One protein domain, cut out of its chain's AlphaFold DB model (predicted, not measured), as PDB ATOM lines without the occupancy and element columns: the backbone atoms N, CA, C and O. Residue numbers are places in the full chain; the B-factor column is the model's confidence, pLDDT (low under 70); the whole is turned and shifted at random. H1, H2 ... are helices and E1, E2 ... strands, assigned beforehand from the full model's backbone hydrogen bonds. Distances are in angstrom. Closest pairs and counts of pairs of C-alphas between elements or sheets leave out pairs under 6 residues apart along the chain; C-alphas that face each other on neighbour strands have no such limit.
ATOM      1  N   ILE A  40     -18.761 -32.059 -31.837       92.88
ATOM      2  CA  ILE A  40     -20.146 -32.141 -31.355       92.88
ATOM      3  C   ILE A  40     -20.915 -30.912 -31.857       92.88
ATOM      4  O   ILE A  40     -20.410 -29.792 -31.809       92.88
ATOM      5  N   GLY A  41     -22.130 -31.132 -32.355       93.19
ATOM      6  CA  GLY A  41     -22.991 -30.098 -32.927       93.19
ATOM      7  C   GLY A  41     -22.770 -29.823 -34.417       93.19
ATOM      8  O   GLY A  41     -23.588 -29.114 -35.007       93.19
ATOM      9  N   SER A  42     -21.729 -30.390 -35.046       94.75
ATOM     10  CA  SER A  42     -21.611 -30.428 -36.514       94.75
ATOM     11  C   SER A  42     -22.806 -31.159 -37.139       94.75
ATOM     12  O   SER A  42     -23.451 -31.966 -36.476       94.75
ATOM     13  N   ILE A  43     -23.109 -30.894 -38.413       95.25
ATOM     14  CA  ILE A  43     -24.225 -31.536 -39.126       95.25
ATOM     15  C   ILE A  43     -23.665 -32.560 -40.116       95.25
ATOM     16  O   ILE A  43     -22.892 -32.208 -41.008       95.25
ATOM     17  N   ALA A  44     -24.056 -33.821 -39.951       94.25
ATOM     18  CA  ALA A  44     -23.860 -34.873 -40.936       94.25
ATOM     19  C   ALA A  44     -24.872 -34.700 -42.076       94.25
ATOM     20  O   ALA A  44     -26.047 -34.434 -41.829       94.25
ATOM     21  N   VAL A  45     -24.401 -34.850 -43.314       93.75
ATOM     22  CA  VAL A  45     -25.190 -34.661 -44.538       93.75
ATOM     23  C   VAL A  45     -25.033 -35.904 -45.403       93.75
ATOM     24  O   VAL A  45     -23.932 -36.178 -45.880       93.75
ATOM     25  N   VAL A  46     -26.115 -36.654 -45.606       92.88
ATOM     26  CA  VAL A  46     -26.107 -37.898 -46.388       92.88
ATOM     27  C   VAL A  46     -27.089 -37.771 -47.556       92.88
ATOM     28  O   VAL A  46     -28.301 -37.886 -47.360       92.88
ATOM     29  N   PRO A  47     -26.606 -37.504 -48.784       91.56
ATOM     30  CA  PRO A  47     -27.473 -37.410 -49.950       91.56
ATOM     31  C   PRO A  47     -27.938 -38.802 -50.402       91.56
ATOM     32  O   PRO A  47     -27.123 -39.692 -50.634       91.56
ATOM     33  N   GLN A  48     -29.243 -38.969 -50.616       89.94
ATOM     34  CA  GLN A  48     -29.844 -40.179 -51.181       89.94
ATOM     35  C   GLN A  48     -30.621 -39.814 -52.448       89.94
ATOM     36  O   GLN A  48     -31.850 -39.746 -52.477       89.94
ATOM     37  N   LEU A  49     -29.875 -39.570 -53.530       85.19
ATOM     38  CA  LEU A  49     -30.438 -39.057 -54.781       85.19
ATOM     39  C   LEU A  49     -31.508 -39.963 -55.399       85.19
ATOM     40  O   LEU A  49     -32.448 -39.443 -55.989       85.19
ATOM     41  N   GLY A  50     -31.395 -41.286 -55.239       87.25
ATOM     42  CA  GLY A  50     -32.396 -42.240 -55.735       87.25
ATOM     43  C   GLY A  50     -33.790 -42.036 -55.131       87.25
ATOM     44  O   GLY A  50     -34.782 -42.374 -55.766       87.25
ATOM     45  N   SER A  51     -33.856 -41.425 -53.947       88.88
ATOM     46  CA  SER A  51     -35.095 -41.077 -53.249       88.88
ATOM     47  C   SER A  51     -35.403 -39.576 -53.311       88.88
ATOM     48  O   SER A  51     -36.430 -39.145 -52.806       88.88
ATOM     49  N   GLY A  52     -34.532 -38.762 -53.921       89.50
ATOM     50  CA  GLY A  52     -34.705 -37.310 -54.014       89.50
ATOM     51  C   GLY A  52     -34.498 -36.547 -52.699       89.50
ATOM     52  O   GLY A  52     -34.875 -35.377 -52.617       89.50
ATOM     53  N   VAL A  53     -33.886 -37.170 -51.686       92.88
ATOM     54  CA  VAL A  53     -33.747 -36.611 -50.330       92.88
ATOM     55  C   VAL A  53     -32.289 -36.479 -49.897       92.88
ATOM     56  O   VAL A  53     -31.368 -37.056 -50.480       92.88
ATOM     57  N   CYS A  54     -32.086 -35.695 -48.850       93.06
ATOM     58  CA  CYS A  54     -30.859 -35.548 -48.098       93.06
ATOM     59  C   CYS A  54     -31.182 -35.741 -46.618       93.06
ATOM     60  O   CYS A  54     -32.017 -35.028 -46.068       93.06
ATOM     61  N   TRP A  55     -30.494 -36.670 -45.969       95.31
ATOM     62  CA  TRP A  55     -30.626 -36.883 -44.536       95.31
ATOM     63  C   TRP A  55     -29.662 -35.976 -43.784       95.31
ATOM     64  O   TRP A  55     -28.473 -35.912 -44.119       95.31
ATOM     65  N   LEU A  56     -30.177 -35.272 -42.779       95.75
ATOM     66  CA  LEU A  56     -29.408 -34.394 -41.903       95.75
ATOM     67  C   LEU A  56     -29.485 -34.892 -40.459       95.75
ATOM     68  O   LEU A  56     -30.569 -35.199 -39.974       95.75
ATOM     69  N   ALA A  57     -28.364 -34.915 -39.745       96.56
ATOM     70  CA  ALA A  57     -28.360 -35.154 -38.299       96.56
ATOM     71  C   ALA A  57     -27.236 -34.385 -37.608       96.56
ATOM     72  O   ALA A  57     -26.177 -34.164 -38.196       96.56
ATOM     73  N   LYS A  58     -27.437 -33.979 -36.351       96.62
ATOM     74  CA  LYS A  58     -26.384 -33.331 -35.562       96.62
ATOM     75  C   LYS A  58     -25.500 -34.384 -34.905       96.62
ATOM     76  O   LYS A  58     -25.994 -35.347 -34.328       96.62
ATOM     77  N   ILE A  59     -24.189 -34.183 -34.954       94.94
ATOM     78  CA  ILE A  59     -23.209 -34.996 -34.235       94.94
ATOM     79  C   ILE A  59     -23.424 -34.815 -32.729       94.94
ATOM     80  O   ILE A  59     -23.333 -33.696 -32.219       94.94
ATOM     81  N   ALA A  60     -23.709 -35.906 -32.020       94.12
ATOM     82  CA  ALA A  60     -24.077 -35.903 -30.605       94.12
ATOM     83  C   ALA A  60     -22.927 -36.329 -29.675       94.12
ATOM     84  O   ALA A  60     -22.921 -35.954 -28.503       94.12
ATOM     85  N   SER A  61     -21.935 -37.067 -30.182       89.50
ATOM     86  CA  SER A  61     -20.754 -37.489 -29.417       89.50
ATOM     87  C   SER A  61     -19.448 -37.199 -30.155       89.50
ATOM     88  O   SER A  61     -19.455 -36.990 -31.368       89.50
ATOM     89  N   PRO A  62     -18.295 -37.243 -29.463       87.62
ATOM     90  CA  PRO A  62     -16.999 -37.354 -30.122       87.62
ATOM     91  C   PRO A  62     -16.916 -38.621 -30.985       87.62
ATOM     92  O   PRO A  62     -17.679 -39.572 -30.783       87.62
ATOM     93  N   PHE A  63     -15.954 -38.638 -31.908       85.62
ATOM     94  CA  PHE A  63     -15.634 -39.826 -32.696       85.62
ATOM     95  C   PHE A  63     -15.186 -40.963 -31.770       85.62
ATOM     96  O   PHE A  63     -14.297 -40.773 -30.934       85.62
ATOM     97  N   THR A  64     -15.807 -42.132 -31.895       83.31
ATOM     98  CA  THR A  64     -15.574 -43.274 -31.007       83.31
ATOM     99  C   THR A  64     -15.671 -44.595 -31.758       83.31
ATOM    100  O   THR A  64     -16.166 -44.659 -32.883       83.31
ATOM    101  N   LEU A  65     -15.200 -45.651 -31.098       80.25
ATOM    102  CA  LEU A  65     -15.487 -47.028 -31.464       80.25
ATOM    103  C   LEU A  65     -16.808 -47.471 -30.820       80.25
ATOM    104  O   LEU A  65     -17.051 -47.190 -29.642       80.25
ATOM    105  N   PHE A  66     -17.631 -48.167 -31.590       78.38
ATOM    106  CA  PHE A  66     -18.887 -48.787 -31.191       78.38
ATOM    107  C   PHE A  66     -18.713 -50.304 -31.093       78.38
ATOM    108  O   PHE A  66     -17.762 -50.879 -31.614       78.38
ATOM    109  N   ALA A  67     -19.638 -50.975 -30.413       79.00
ATOM    110  CA  ALA A  67     -19.768 -52.415 -30.588       79.00
ATOM    111  C   ALA A  67     -20.478 -52.673 -31.934       79.00
ATOM    112  O   ALA A  67     -21.437 -51.960 -32.229       79.00
ATOM    113  N   PRO A  68     -20.055 -53.669 -32.732       74.25
ATOM    114  CA  PRO A  68     -20.624 -53.927 -34.061       74.25
ATOM    115  C   PRO A  68     -22.124 -54.245 -34.062       74.25
ATOM    116  O   PRO A  68     -22.789 -54.000 -35.066       74.25
ATOM    117  N   GLY A  69     -22.666 -54.740 -32.945       78.94
ATOM    118  CA  GLY A  69     -24.082 -55.091 -32.840       78.94
ATOM    119  C   GLY A  69     -24.519 -56.072 -33.935       78.94
ATOM    120  O   GLY A  69     -23.711 -56.854 -34.431       78.94
ATOM    121  N   GLU A  70     -25.793 -56.013 -34.320       83.56
ATOM    122  CA  GLU A  70     -26.371 -56.855 -35.385       83.56
ATOM    123  C   GLU A  70     -25.874 -56.454 -36.786       83.56
ATOM    124  O   GLU A  70     -25.623 -57.313 -37.629       83.56
ATOM    125  N   ILE A  71     -25.620 -55.158 -37.000       81.38
ATOM    126  CA  ILE A  71     -25.116 -54.600 -38.266       81.38
ATOM    127  C   ILE A  71     -23.774 -55.219 -38.683       81.38
ATOM    128  O   ILE A  71     -23.490 -55.346 -39.874       81.38
ATOM    129  N   GLY A  72     -22.938 -55.618 -37.720       85.38
ATOM    130  CA  GLY A  72     -21.676 -56.285 -38.020       85.38
ATOM    131  C   GLY A  72     -21.863 -57.580 -38.815       85.38
ATOM    132  O   GLY A  72     -21.166 -57.803 -39.805       85.38
ATOM    133  N   GLU A  73     -22.832 -58.408 -38.426       87.38
ATOM    134  CA  GLU A  73     -23.118 -59.662 -39.129       87.38
ATOM    135  C   GLU A  73     -23.732 -59.412 -40.507       87.38
ATOM    136  O   GLU A  73     -23.342 -60.063 -41.479       87.38
ATOM    137  N   GLU A  74     -24.627 -58.426 -40.624       88.19
ATOM    138  CA  GLU A  74     -25.198 -58.009 -41.912       88.19
ATOM    139  C   GLU A  74     -24.108 -57.565 -42.896       88.19
ATOM    140  O   GLU A  74     -24.122 -57.940 -44.070       88.19
ATOM    141  N   TYR A  75     -23.109 -56.822 -42.419       87.62
ATOM    142  CA  TYR A  75     -21.982 -56.401 -43.243       87.62
ATOM    143  C   TYR A  75     -21.081 -57.555 -43.674       87.62
ATOM    144  O   TYR A  75     -20.705 -57.643 -44.846       87.62
ATOM    145  N   LEU A  76     -20.729 -58.455 -42.751       89.62
ATOM    146  CA  LEU A  76     -19.943 -59.639 -43.097       89.62
ATOM    147  C   LEU A  76     -20.692 -60.509 -44.110       89.62
ATOM    148  O   LEU A  76     -20.078 -61.033 -45.038       89.62
ATOM    149  N   GLN A  77     -22.014 -60.616 -43.978       91.44
ATOM    150  CA  GLN A  77     -22.861 -61.313 -44.936       91.44
ATOM    151  C   GLN A  77     -22.848 -60.638 -46.314       91.44
ATOM    152  O   GLN A  77     -22.588 -61.313 -47.312       91.44
ATOM    153  N   LEU A  78     -23.008 -59.313 -46.375       89.69
ATOM    154  CA  LEU A  78     -22.920 -58.549 -47.623       89.69
ATOM    155  C   LEU A  78     -21.562 -58.738 -48.320       89.69
ATOM    156  O   LEU A  78     -21.503 -58.903 -49.539       89.69
ATOM    157  N   ARG A  79     -20.455 -58.765 -47.564       91.31
ATOM    158  CA  ARG A  79     -19.120 -59.044 -48.122       91.31
ATOM    159  C   ARG A  79     -19.043 -60.432 -48.756       91.31
ATOM    160  O   ARG A  79     -18.520 -60.548 -49.863       91.31
ATOM    161  N   ARG A  80     -19.586 -61.464 -48.093       92.56
ATOM    162  CA  ARG A  80     -19.644 -62.833 -48.644       92.56
ATOM    163  C   ARG A  80     -20.431 -62.863 -49.951       92.56
ATOM    164  O   ARG A  80     -19.969 -63.459 -50.919       92.56
ATOM    165  N   GLU A  81     -21.579 -62.191 -49.996       94.12
ATOM    166  CA  GLU A  81     -22.428 -62.100 -51.195       94.12
ATOM    167  C   GLU A  81     -21.726 -61.397 -52.363       94.12
ATOM    168  O   GLU A  81     -21.924 -61.764 -53.520       94.12
ATOM    169  N   GLN A  82     -20.853 -60.434 -52.068       91.81
ATOM    170  CA  GLN A  82     -20.020 -59.741 -53.055       91.81
ATOM    171  C   GLN A  82     -18.738 -60.507 -53.430       91.81
ATOM    172  O   GLN A  82     -17.944 -60.010 -54.229       91.81
ATOM    173  N   GLY A  83     -18.510 -61.698 -52.863       91.38
ATOM    174  CA  GLY A  83     -17.291 -62.483 -53.084       91.38
ATOM    175  C   GLY A  83     -16.029 -61.835 -52.505       91.38
ATOM    176  O   GLY A  83     -14.925 -62.115 -52.972       91.38
ATOM    177  N   LEU A  84     -16.178 -60.946 -51.519       88.44
ATOM    178  CA  LEU A  84     -15.065 -60.279 -50.848       88.44
ATOM    179  C   LEU A  84     -14.524 -61.142 -49.693       88.44
ATOM    180  O   LEU A  84     -15.296 -61.862 -49.056       88.44
ATOM    181  N   PRO A  85     -13.219 -61.042 -49.364       85.25
ATOM    182  CA  PRO A  85     -12.642 -61.739 -48.217       85.25
ATOM    183  C   PRO A  85     -13.338 -61.370 -46.903       85.25
ATOM    184  O   PRO A  85     -13.704 -60.205 -46.690       85.25
ATOM    185  N   VAL A  86     -13.490 -62.381 -46.044       87.19
ATOM    186  CA  VAL A  86     -14.039 -62.288 -44.677       87.19
ATOM    187  C   VAL A  86     -13.178 -63.037 -43.648       87.19
ATOM    188  O   VAL A  86     -13.641 -63.345 -42.552       87.19
ATOM    189  N   GLU A  87     -11.944 -63.378 -44.021       86.81
ATOM    190  CA  GLU A  87     -10.939 -63.927 -43.109       86.81
ATOM    191  C   GLU A  87     -10.595 -62.857 -42.064       86.81
ATOM    192  O   GLU A  87     -10.497 -61.684 -42.404       86.81
ATOM    193  N   GLU A  88     -10.450 -63.249 -40.795       83.38
ATOM    194  CA  GLU A  88     -10.235 -62.312 -39.678       83.38
ATOM    195  C   GLU A  88     -11.333 -61.218 -39.593       83.38
ATOM    196  O   GLU A  88     -11.087 -60.022 -39.799       83.38
ATOM    197  N   PRO A  89     -12.594 -61.618 -39.318       81.38
ATOM    198  CA  PRO A  89     -13.765 -60.742 -39.393       81.38
ATOM    199  C   PRO A  89     -13.647 -59.487 -38.521       81.38
ATOM    200  O   PRO A  89     -14.246 -58.463 -38.848       81.38
ATOM    201  N   GLU A  90     -12.856 -59.525 -37.450       80.88
ATOM    202  CA  GLU A  90     -12.628 -58.391 -36.557       80.88
ATOM    203  C   GLU A  90     -12.030 -57.184 -37.293       80.88
ATOM    204  O   GLU A  90     -12.414 -56.046 -37.014       80.88
ATOM    205  N   TRP A  91     -11.141 -57.409 -38.267       78.19
ATOM    206  CA  TRP A  91     -10.533 -56.331 -39.057       78.19
ATOM    207  C   TRP A  91     -11.530 -55.693 -40.008       78.19
ATOM    208  O   TRP A  91     -11.539 -54.479 -40.180       78.19
ATOM    209  N   HIS A  92     -12.401 -56.499 -40.605       81.06
ATOM    210  CA  HIS A  92     -13.446 -55.989 -41.483       81.06
ATOM    211  C   HIS A  92     -14.507 -55.225 -40.696       81.06
ATOM    212  O   HIS A  92     -14.962 -54.172 -41.133       81.06
ATOM    213  N   LEU A  93     -14.868 -55.716 -39.512       81.44
ATOM    214  CA  LEU A  93     -15.773 -55.014 -38.611       81.44
ATOM    215  C   LEU A  93     -15.170 -53.691 -38.123       81.44
ATOM    216  O   LEU A  93     -15.913 -52.722 -37.968       81.44
ATOM    217  N   ALA A  94     -13.845 -53.608 -37.947       74.62
ATOM    218  CA  ALA A  94     -13.151 -52.374 -37.564       74.62
ATOM    219  C   ALA A  94     -13.448 -51.195 -38.515       74.62
ATOM    220  O   ALA A  94     -13.550 -50.054 -38.057       74.62
ATOM    221  N   ASP A  95     -13.664 -51.463 -39.809       68.88
ATOM    222  CA  ASP A  95     -14.031 -50.441 -40.802       68.88
ATOM    223  C   ASP A  95     -15.402 -49.804 -40.524       68.88
ATOM    224  O   ASP A  95     -15.631 -48.648 -40.877       68.88
ATOM    225  N   MET A  96     -16.306 -50.541 -39.874       72.12
ATOM    226  CA  MET A  96     -17.693 -50.137 -39.631       72.12
ATOM    227  C   MET A  96     -17.970 -49.619 -38.230       72.12
ATOM    228  O   MET A  96     -18.891 -48.830 -38.028       72.12
ATOM    229  N   VAL A  97     -17.198 -50.062 -37.246       76.25
ATOM    230  CA  VAL A  97     -17.465 -49.757 -35.836       76.25
ATOM    231  C   VAL A  97     -16.880 -48.429 -35.380       76.25
ATOM    232  O   VAL A  97     -16.784 -48.188 -34.186       76.25
ATOM    233  N   GLN A  98     -16.478 -47.551 -36.290       80.00
ATOM    234  CA  GLN A  98     -15.920 -46.245 -35.958       80.00
ATOM    235  C   GLN A  98     -16.781 -45.130 -36.544       80.00
ATOM    236  O   GLN A  98     -17.154 -45.163 -37.715       80.00
ATOM    237  N   GLY A  99     -17.104 -44.123 -35.739       84.94
ATOM    238  CA  GLY A  99     -17.966 -43.043 -36.202       84.94
ATOM    239  C   GLY A  99     -18.350 -42.063 -35.109       84.94
ATOM    240  O   GLY A  99     -17.761 -42.025 -34.029       84.94
ATOM    241  N   TRP A 100     -19.391 -41.296 -35.390       88.69
ATOM    242  CA  TRP A 100     -20.037 -40.414 -34.430       88.69
ATOM    243  C   TRP A 100     -21.442 -40.916 -34.147       88.69
ATOM    244  O   TRP A 100     -22.126 -41.363 -35.068       88.69
ATOM    245  N   SER A 101     -21.909 -40.782 -32.905       89.94
ATOM    246  CA  SER A 101     -23.346 -40.848 -32.685       89.94
ATOM    247  C   SER A 101     -23.981 -39.559 -33.189       89.94
ATOM    248  O   SER A 101     -23.380 -38.477 -33.139       89.94
ATOM    249  N   THR A 102     -25.206 -39.672 -33.680       94.00
ATOM    250  CA  THR A 102     -25.988 -38.534 -34.146       94.00
ATOM    251  C   THR A 102     -27.260 -38.387 -33.327       94.00
ATOM    252  O   THR A 102     -27.684 -39.303 -32.623       94.00
ATOM    253  N   THR A 103     -27.885 -37.221 -33.431       95.38
ATOM    254  CA  THR A 103     -29.301 -37.059 -33.112       95.38
ATOM    255  C   THR A 103     -30.162 -37.879 -34.074       95.38
ATOM    256  O   THR A 103     -29.657 -38.528 -34.997       95.38
ATOM    257  N   GLU A 104     -31.477 -37.794 -33.891       94.69
ATOM    258  CA  GLU A 104     -32.436 -38.241 -34.894       94.69
ATOM    259  C   GLU A 104     -32.142 -37.596 -36.257       94.69
ATOM    260  O   GLU A 104     -31.698 -36.440 -36.342       94.69
ATOM    261  N   TRP A 105     -32.348 -38.391 -37.304       95.44
ATOM    262  CA  TRP A 105     -32.166 -37.984 -38.686       95.44
ATOM    263  C   TRP A 105     -33.422 -37.289 -39.196       95.44
ATOM    264  O   TRP A 105     -34.528 -37.803 -39.062       95.44
ATOM    265  N   VAL A 106     -33.230 -36.134 -39.822       94.62
ATOM    266  CA  VAL A 106     -34.288 -35.364 -40.470       94.62
ATOM    267  C   VAL A 106     -34.155 -35.529 -41.975       94.62
ATOM    268  O   VAL A 106     -33.073 -35.353 -42.542       94.62
ATOM    269  N   GLU A 107     -35.266 -35.865 -42.622       94.25
ATOM    270  CA  GLU A 107     -35.367 -35.921 -44.074       94.25
ATOM    271  C   GLU A 107     -35.565 -34.510 -44.641       94.25
ATOM    272  O   GLU A 107     -36.478 -33.786 -44.240       94.25
ATOM    273  N   VAL A 108     -34.722 -34.118 -45.596       91.88
ATOM    274  CA  VAL A 108     -34.846 -32.854 -46.328       91.88
ATOM    275  C   VAL A 108     -34.855 -33.142 -47.827       91.88
ATOM    276  O   VAL A 108     -33.913 -33.760 -48.325       91.88
ATOM    277  N   PRO A 109     -35.853 -32.683 -48.599       89.62
ATOM    278  CA  PRO A 109     -35.817 -32.769 -50.054       89.62
ATOM    279  C   PRO A 109     -34.519 -32.190 -50.622       89.62
ATOM    280  O   PRO A 109     -34.145 -31.054 -50.330       89.62
ATOM    281  N   PHE A 110     -33.829 -32.954 -51.471       88.06
ATOM    282  CA  PHE A 110     -32.496 -32.579 -51.956       88.06
ATOM    283  C   PHE A 110     -32.512 -31.261 -52.748       88.06
ATOM    284  O   PHE A 110     -31.537 -30.518 -52.746       88.06
ATOM    285  N   VAL A 111     -33.644 -30.939 -53.380       82.75
ATOM    286  CA  VAL A 111     -33.872 -29.671 -54.094       82.75
ATOM    287  C   VAL A 111     -33.830 -28.435 -53.181       82.75
ATOM    288  O   VAL A 111     -33.627 -27.331 -53.675       82.75
ATOM    289  N   TRP A 112     -33.983 -28.590 -51.860       84.81
ATOM    290  CA  TRP A 112     -33.875 -27.476 -50.904       84.81
ATOM    291  C   TRP A 112     -32.436 -27.214 -50.463       84.81
ATOM    292  O   TRP A 112     -32.147 -26.157 -49.906       84.81
ATOM    293  N   ILE A 113     -31.519 -28.147 -50.725       86.50
ATOM    294  CA  ILE A 113     -30.095 -27.970 -50.457       86.50
ATOM    295  C   ILE A 113     -29.518 -27.079 -51.566       86.50
ATOM    296  O   ILE A 113     -29.545 -27.486 -52.733       86.50
ATOM    297  N   PRO A 114     -28.953 -25.893 -51.251       83.06
ATOM    298  CA  PRO A 114     -28.315 -25.054 -52.258       83.06
ATOM    299  C   PRO A 114     -27.293 -25.839 -53.066       83.06
ATOM    300  O   PRO A 114     -26.560 -26.682 -52.532       83.06
ATOM    301  N   ARG A 115     -27.215 -25.562 -54.367       81.56
ATOM    302  CA  ARG A 115     -26.475 -26.417 -55.293       81.56
ATOM    303  C   ARG A 115     -25.000 -26.490 -54.940       81.56
ATOM    304  O   ARG A 115     -24.412 -27.554 -55.087       81.56
ATOM    305  N   TRP A 116     -24.418 -25.420 -54.402       79.12
ATOM    306  CA  TRP A 116     -23.024 -25.410 -53.957       79.12
ATOM    307  C   TRP A 116     -22.757 -26.352 -52.766       79.12
ATOM    308  O   TRP A 116     -21.686 -26.958 -52.710       79.12
ATOM    309  N   ILE A 117     -23.725 -26.538 -51.861       86.31
ATOM    310  CA  ILE A 117     -23.660 -27.548 -50.791       86.31
ATOM    311  C   ILE A 117     -23.852 -28.938 -51.401       86.31
ATOM    312  O   ILE A 117     -23.028 -29.830 -51.193       86.31
ATOM    313  N   GLY A 118     -24.895 -29.106 -52.218       85.12
ATOM    314  CA  GLY A 118     -25.220 -30.383 -52.853       85.12
ATOM    315  C   GLY A 118     -24.080 -30.917 -53.724       85.12
ATOM    316  O   GLY A 118     -23.746 -32.092 -53.661       85.12
ATOM    317  N   GLN A 119     -23.403 -30.061 -54.489       80.31
ATOM    318  CA  GLN A 119     -22.242 -30.446 -55.292       80.31
ATOM    319  C   GLN A 119     -21.084 -30.979 -54.458       80.31
ATOM    320  O   GLN A 119     -20.397 -31.891 -54.907       80.31
ATOM    321  N   ARG A 120     -20.851 -30.409 -53.269       79.94
ATOM    322  CA  ARG A 120     -19.828 -30.902 -52.341       79.94
ATOM    323  C   ARG A 120     -20.208 -32.267 -51.774       79.94
ATOM    324  O   ARG A 120     -19.336 -33.121 -51.676       79.94
ATOM    325  N   ALA A 121     -21.491 -32.480 -51.485       79.50
ATOM    326  CA  ALA A 121     -22.010 -33.766 -51.021       79.50
ATOM    327  C   ALA A 121     -21.986 -34.862 -52.108       79.50
ATOM    328  O   ALA A 121     -21.935 -36.042 -51.786       79.50
ATOM    329  N   LEU A 122     -22.000 -34.482 -53.390       80.31
ATOM    330  CA  LEU A 122     -22.029 -35.400 -54.538       80.31
ATOM    331  C   LEU A 122     -20.669 -35.596 -55.227       80.31
ATOM    332  O   LEU A 122     -20.608 -36.118 -56.341       80.31
ATOM    333  N   GLN A 123     -19.571 -35.142 -54.619       74.06
ATOM    334  CA  GLN A 123     -18.243 -35.393 -55.180       74.06
ATOM    335  C   GLN A 123     -17.923 -36.891 -55.146       74.06
ATOM    336  O   GLN A 123     -18.453 -37.638 -54.333       74.06
ATOM    337  N   ARG A 124     -16.999 -37.335 -56.009       66.50
ATOM    338  CA  ARG A 124     -16.567 -38.745 -56.072       66.50
ATOM    339  C   ARG A 124     -15.984 -39.276 -54.755       66.50
ATOM    340  O   ARG A 124     -15.856 -40.485 -54.600       66.50
ATOM    341  N   ASN A 125     -15.615 -38.392 -53.831       66.94
ATOM    342  CA  ASN A 125     -15.147 -38.780 -52.511       66.94
ATOM    343  C   ASN A 125     -16.344 -39.133 -51.627       66.94
ATOM    344  O   ASN A 125     -17.201 -38.290 -51.381       66.94
ATOM    345  N   THR A 126     -16.353 -40.354 -51.101       63.00
ATOM    346  CA  THR A 126     -17.423 -40.900 -50.252       63.00
ATOM    347  C   THR A 126     -17.594 -40.156 -48.925       63.00
ATOM    348  O   THR A 126     -18.655 -40.231 -48.317       63.00
ATOM    349  N   VAL A 127     -16.559 -39.442 -48.463       75.06
ATOM    350  CA  VAL A 127     -16.570 -38.653 -47.223       75.06
ATOM    351  C   VAL A 127     -15.828 -37.338 -47.458       75.06
ATOM    352  O   VAL A 127     -14.750 -37.318 -48.060       75.06
ATOM    353  N   GLY A 128     -16.381 -36.229 -46.968       83.06
ATOM    354  CA  GLY A 128     -15.779 -34.909 -47.119       83.06
ATOM    355  C   GLY A 128     -16.361 -33.868 -46.170       83.06
ATOM    356  O   GLY A 128     -17.293 -34.138 -45.418       83.06
ATOM    357  N   ILE A 129     -15.787 -32.665 -46.215       86.56
ATOM    358  CA  ILE A 129     -16.252 -31.501 -45.454       86.56
ATOM    359  C   ILE A 129     -16.874 -30.509 -46.430       86.56
ATOM    360  O   ILE A 129     -16.237 -30.092 -47.403       86.56
ATOM    361  N   ILE A 130     -18.110 -30.107 -46.143       88.62
ATOM    362  CA  ILE A 130     -18.760 -28.993 -46.825       88.62
ATOM    363  C   ILE A 130     -18.160 -27.712 -46.245       88.62
ATOM    364  O   ILE A 130     -18.301 -27.430 -45.059       88.62
ATOM    365  N   LYS A 131     -17.440 -26.966 -47.083       83.62
ATOM    366  CA  LYS A 131     -16.815 -25.697 -46.700       83.62
ATOM    367  C   LYS A 131     -17.765 -24.540 -46.958       83.62
ATOM    368  O   LYS A 131     -18.516 -24.591 -47.931       83.62
ATOM    369  N   ASP A 132     -17.655 -23.499 -46.141       83.69
ATOM    370  CA  ASP A 132     -18.301 -22.218 -46.401       83.69
ATOM    371  C   ASP A 132     -17.872 -21.645 -47.754       83.69
ATOM    372  O   ASP A 132     -16.811 -21.970 -48.301       83.69
ATOM    373  N   ARG A 133     -18.733 -20.787 -48.292       73.06
ATOM    374  CA  ARG A 133     -18.510 -20.107 -49.556       73.06
ATOM    375  C   ARG A 133     -18.429 -18.602 -49.311       73.06
ATOM    376  O   ARG A 133     -19.369 -18.019 -48.780       73.06
ATOM    377  N   ASP A 134     -17.327 -17.990 -49.739       65.69
ATOM    378  CA  ASP A 134     -17.117 -16.542 -49.633       65.69
ATOM    379  C   ASP A 134     -18.263 -15.768 -50.293       65.69
ATOM    380  O   ASP A 134     -18.640 -16.073 -51.426       65.69
ATOM    381  N   GLY A 135     -18.814 -14.781 -49.579       63.53
ATOM    382  CA  GLY A 135     -19.939 -13.963 -50.046       63.53
ATOM    383  C   GLY A 135     -21.329 -14.590 -49.868       63.53
ATOM    384  O   GLY A 135     -22.313 -13.974 -50.264       63.53
ATOM    385  N   HIS A 136     -21.440 -15.778 -49.261       68.38
ATOM    386  CA  HIS A 136     -22.717 -16.449 -48.986       68.38
ATOM    387  C   HIS A 136     -22.913 -16.712 -47.486       68.38
ATOM    388  O   HIS A 136     -21.996 -16.568 -46.676       68.38
ATOM    389  N   HIS A 137     -24.125 -17.133 -47.107       74.50
ATOM    390  CA  HIS A 137     -24.370 -17.688 -45.775       74.50
ATOM    391  C   HIS A 137     -23.469 -18.904 -45.525       74.50
ATOM    392  O   HIS A 137     -23.229 -19.702 -46.434       74.50
ATOM    393  N   ARG A 138     -23.018 -19.078 -44.277       86.06
ATOM    394  CA  ARG A 138     -22.231 -20.254 -43.890       86.06
ATOM    395  C   ARG A 138     -23.030 -21.526 -44.158       86.06
ATOM    396  O   ARG A 138     -24.245 -21.559 -43.942       86.06
ATOM    397  N   ALA A 139     -22.345 -22.584 -44.582       89.12
ATOM    398  CA  ALA A 139     -22.961 -23.878 -44.868       89.12
ATOM    399  C   ALA A 139     -23.723 -24.393 -43.648       89.12
ATOM    400  O   ALA A 139     -24.846 -24.877 -43.770       89.12
ATOM    401  N   TYR A 140     -23.122 -24.211 -42.469       91.81
ATOM    402  CA  TYR A 140     -23.732 -24.563 -41.197       91.81
ATOM    403  C   TYR A 140     -25.080 -23.867 -40.992       91.81
ATOM    404  O   TYR A 140     -26.061 -24.543 -40.724       91.81
ATOM    405  N   ASP A 141     -25.158 -22.548 -41.185       89.94
ATOM    406  CA  ASP A 141     -26.381 -21.772 -40.925       89.94
ATOM    407  C   ASP A 141     -27.513 -22.133 -41.902       89.94
ATOM    408  O   ASP A 141     -28.698 -22.053 -41.580       89.94
ATOM    409  N   VAL A 142     -27.170 -22.519 -43.134       88.06
ATOM    410  CA  VAL A 142     -28.143 -23.033 -44.108       88.06
ATOM    411  C   VAL A 142     -28.663 -24.400 -43.669       88.06
ATOM    412  O   VAL A 142     -29.874 -24.599 -43.586       88.06
ATOM    413  N   LEU A 143     -27.756 -25.331 -43.368       91.94
ATOM    414  CA  LEU A 143     -28.107 -26.697 -42.978       91.94
ATOM    415  C   LEU A 143     -28.831 -26.743 -41.631       91.94
ATOM    416  O   LEU A 143     -29.752 -27.532 -41.471       91.94
ATOM    417  N   GLU A 144     -28.463 -25.885 -40.680       92.94
ATOM    418  CA  GLU A 144     -29.129 -25.779 -39.385       92.94
ATOM    419  C   GLU A 144     -30.568 -25.293 -39.539       92.94
ATOM    420  O   GLU A 144     -31.461 -25.853 -38.907       92.94
ATOM    421  N   ARG A 145     -30.816 -24.308 -40.411       89.75
ATOM    422  CA  ARG A 145     -32.184 -23.870 -40.720       89.75
ATOM    423  C   ARG A 145     -33.012 -25.005 -41.313       89.75
ATOM    424  O   ARG A 145     -34.111 -25.249 -40.826       89.75
ATOM    425  N   LEU A 146     -32.466 -25.723 -42.297       90.19
ATOM    426  CA  LEU A 146     -33.139 -26.868 -42.922       90.19
ATOM    427  C   LEU A 146     -33.376 -28.021 -41.937       90.19
ATOM    428  O   LEU A 146     -34.408 -28.676 -42.006       90.19
ATOM    429  N   PHE A 147     -32.444 -28.250 -41.011       92.06
ATOM    430  CA  PHE A 147     -32.577 -29.253 -39.957       92.06
ATOM    431  C   PHE A 147     -33.648 -28.868 -38.925       92.06
ATOM    432  O   PHE A 147     -34.464 -29.703 -38.548       92.06
ATOM    433  N   ALA A 148     -33.651 -27.616 -38.453       89.44
ATOM    434  CA  ALA A 148     -34.559 -27.148 -37.403       89.44
ATOM    435  C   ALA A 148     -35.999 -26.966 -37.900       89.44
ATOM    436  O   ALA A 148     -36.953 -27.207 -37.164       89.44
ATOM    437  N   ALA A 149     -36.148 -26.520 -39.142       82.88
ATOM    438  CA  ALA A 149     -37.426 -26.366 -39.801       82.88
ATOM    439  C   ALA A 149     -37.229 -26.681 -41.285       82.88
ATOM    440  O   ALA A 149     -36.891 -25.768 -42.049       82.88
TER     441      ALA A 149
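What this domain is: This is residues 40 to 149 of the 292 residues of the protein "Restriction endonuclease" of Dokdonella fugitiva (UniProt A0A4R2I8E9). Two lobes are joined by a neck of two chain stretches: the larger lobe is a small three-stranded sheet with H4 across one face and H3 at one end, the smaller is a corner of two helices, H1 and H2. The neck is residues 59 to 68 and 95 to 105. The printed part has 110 residues, in the order E1 E2 H1 H2 E3 H3 H4; the antiparallel sheet runs E1 E2 E3. The class is mixed, with 52 residues in named elements, under half. The whole is loose, radius of gyration of the C-alphas 16.5 A, and spans 51 by 28 by 23 A.

Where its parts are: Find C-alpha 43 at (-24.225, -31.536, -39.126); from there E1 runs 15.9 A to residue 48. E2, residues 53 to 58, covers 16.8 A. H1 runs 19.7 A from C-alpha 69 at (-24.082, -55.091, -32.840) to residue 81. Next come H2, residues 89 to 94, E3, 106 to 109, and H3, 115 to 121. H4, residues 139 to 148, runs 14.2 A to C-alpha 148 at (-34.559, -27.148, -37.403).

How they stand to each other: In the hairpin E1 and E2, look at N 46 and O 55, 2.9 A apart; between E2 and E3, N 54 and O 108 are 2.7 A apart. H4 makes two layers with the sheet, a helix on one face: height 9.0 A, across the strands, over E1 and only just over E2, with 3 C-alphas; its closest C-alpha pair with E2 is Phe 147 and Leu 56, 6.3 A. H3 only grazes the sheet with residues 117 to 121. H1, with residues 72 to 76 alone, touches H2 at a steep tilt of 64 degrees, opposite ways; the C-alphas of Gly 72 and Leu 93 are closest, 6.1 A. Both are not on the sheet. Every O i to N i+4 pair is within hydrogen-bond range in H2 and H4, 8 of 9 in H1 and 2 of 3 in H3.

The domain as a whole: The C-alphas farthest apart, Glu 87 and Gly 135, are 51.2 A apart. The printed part has no cut; the links H2 to E3 and H3 to H4 are long. Residues 64 to 65 pair antiparallel with 98 to 99. Look for pLDDT under 70 at residues 95, 124 to 126 and 134 to 136.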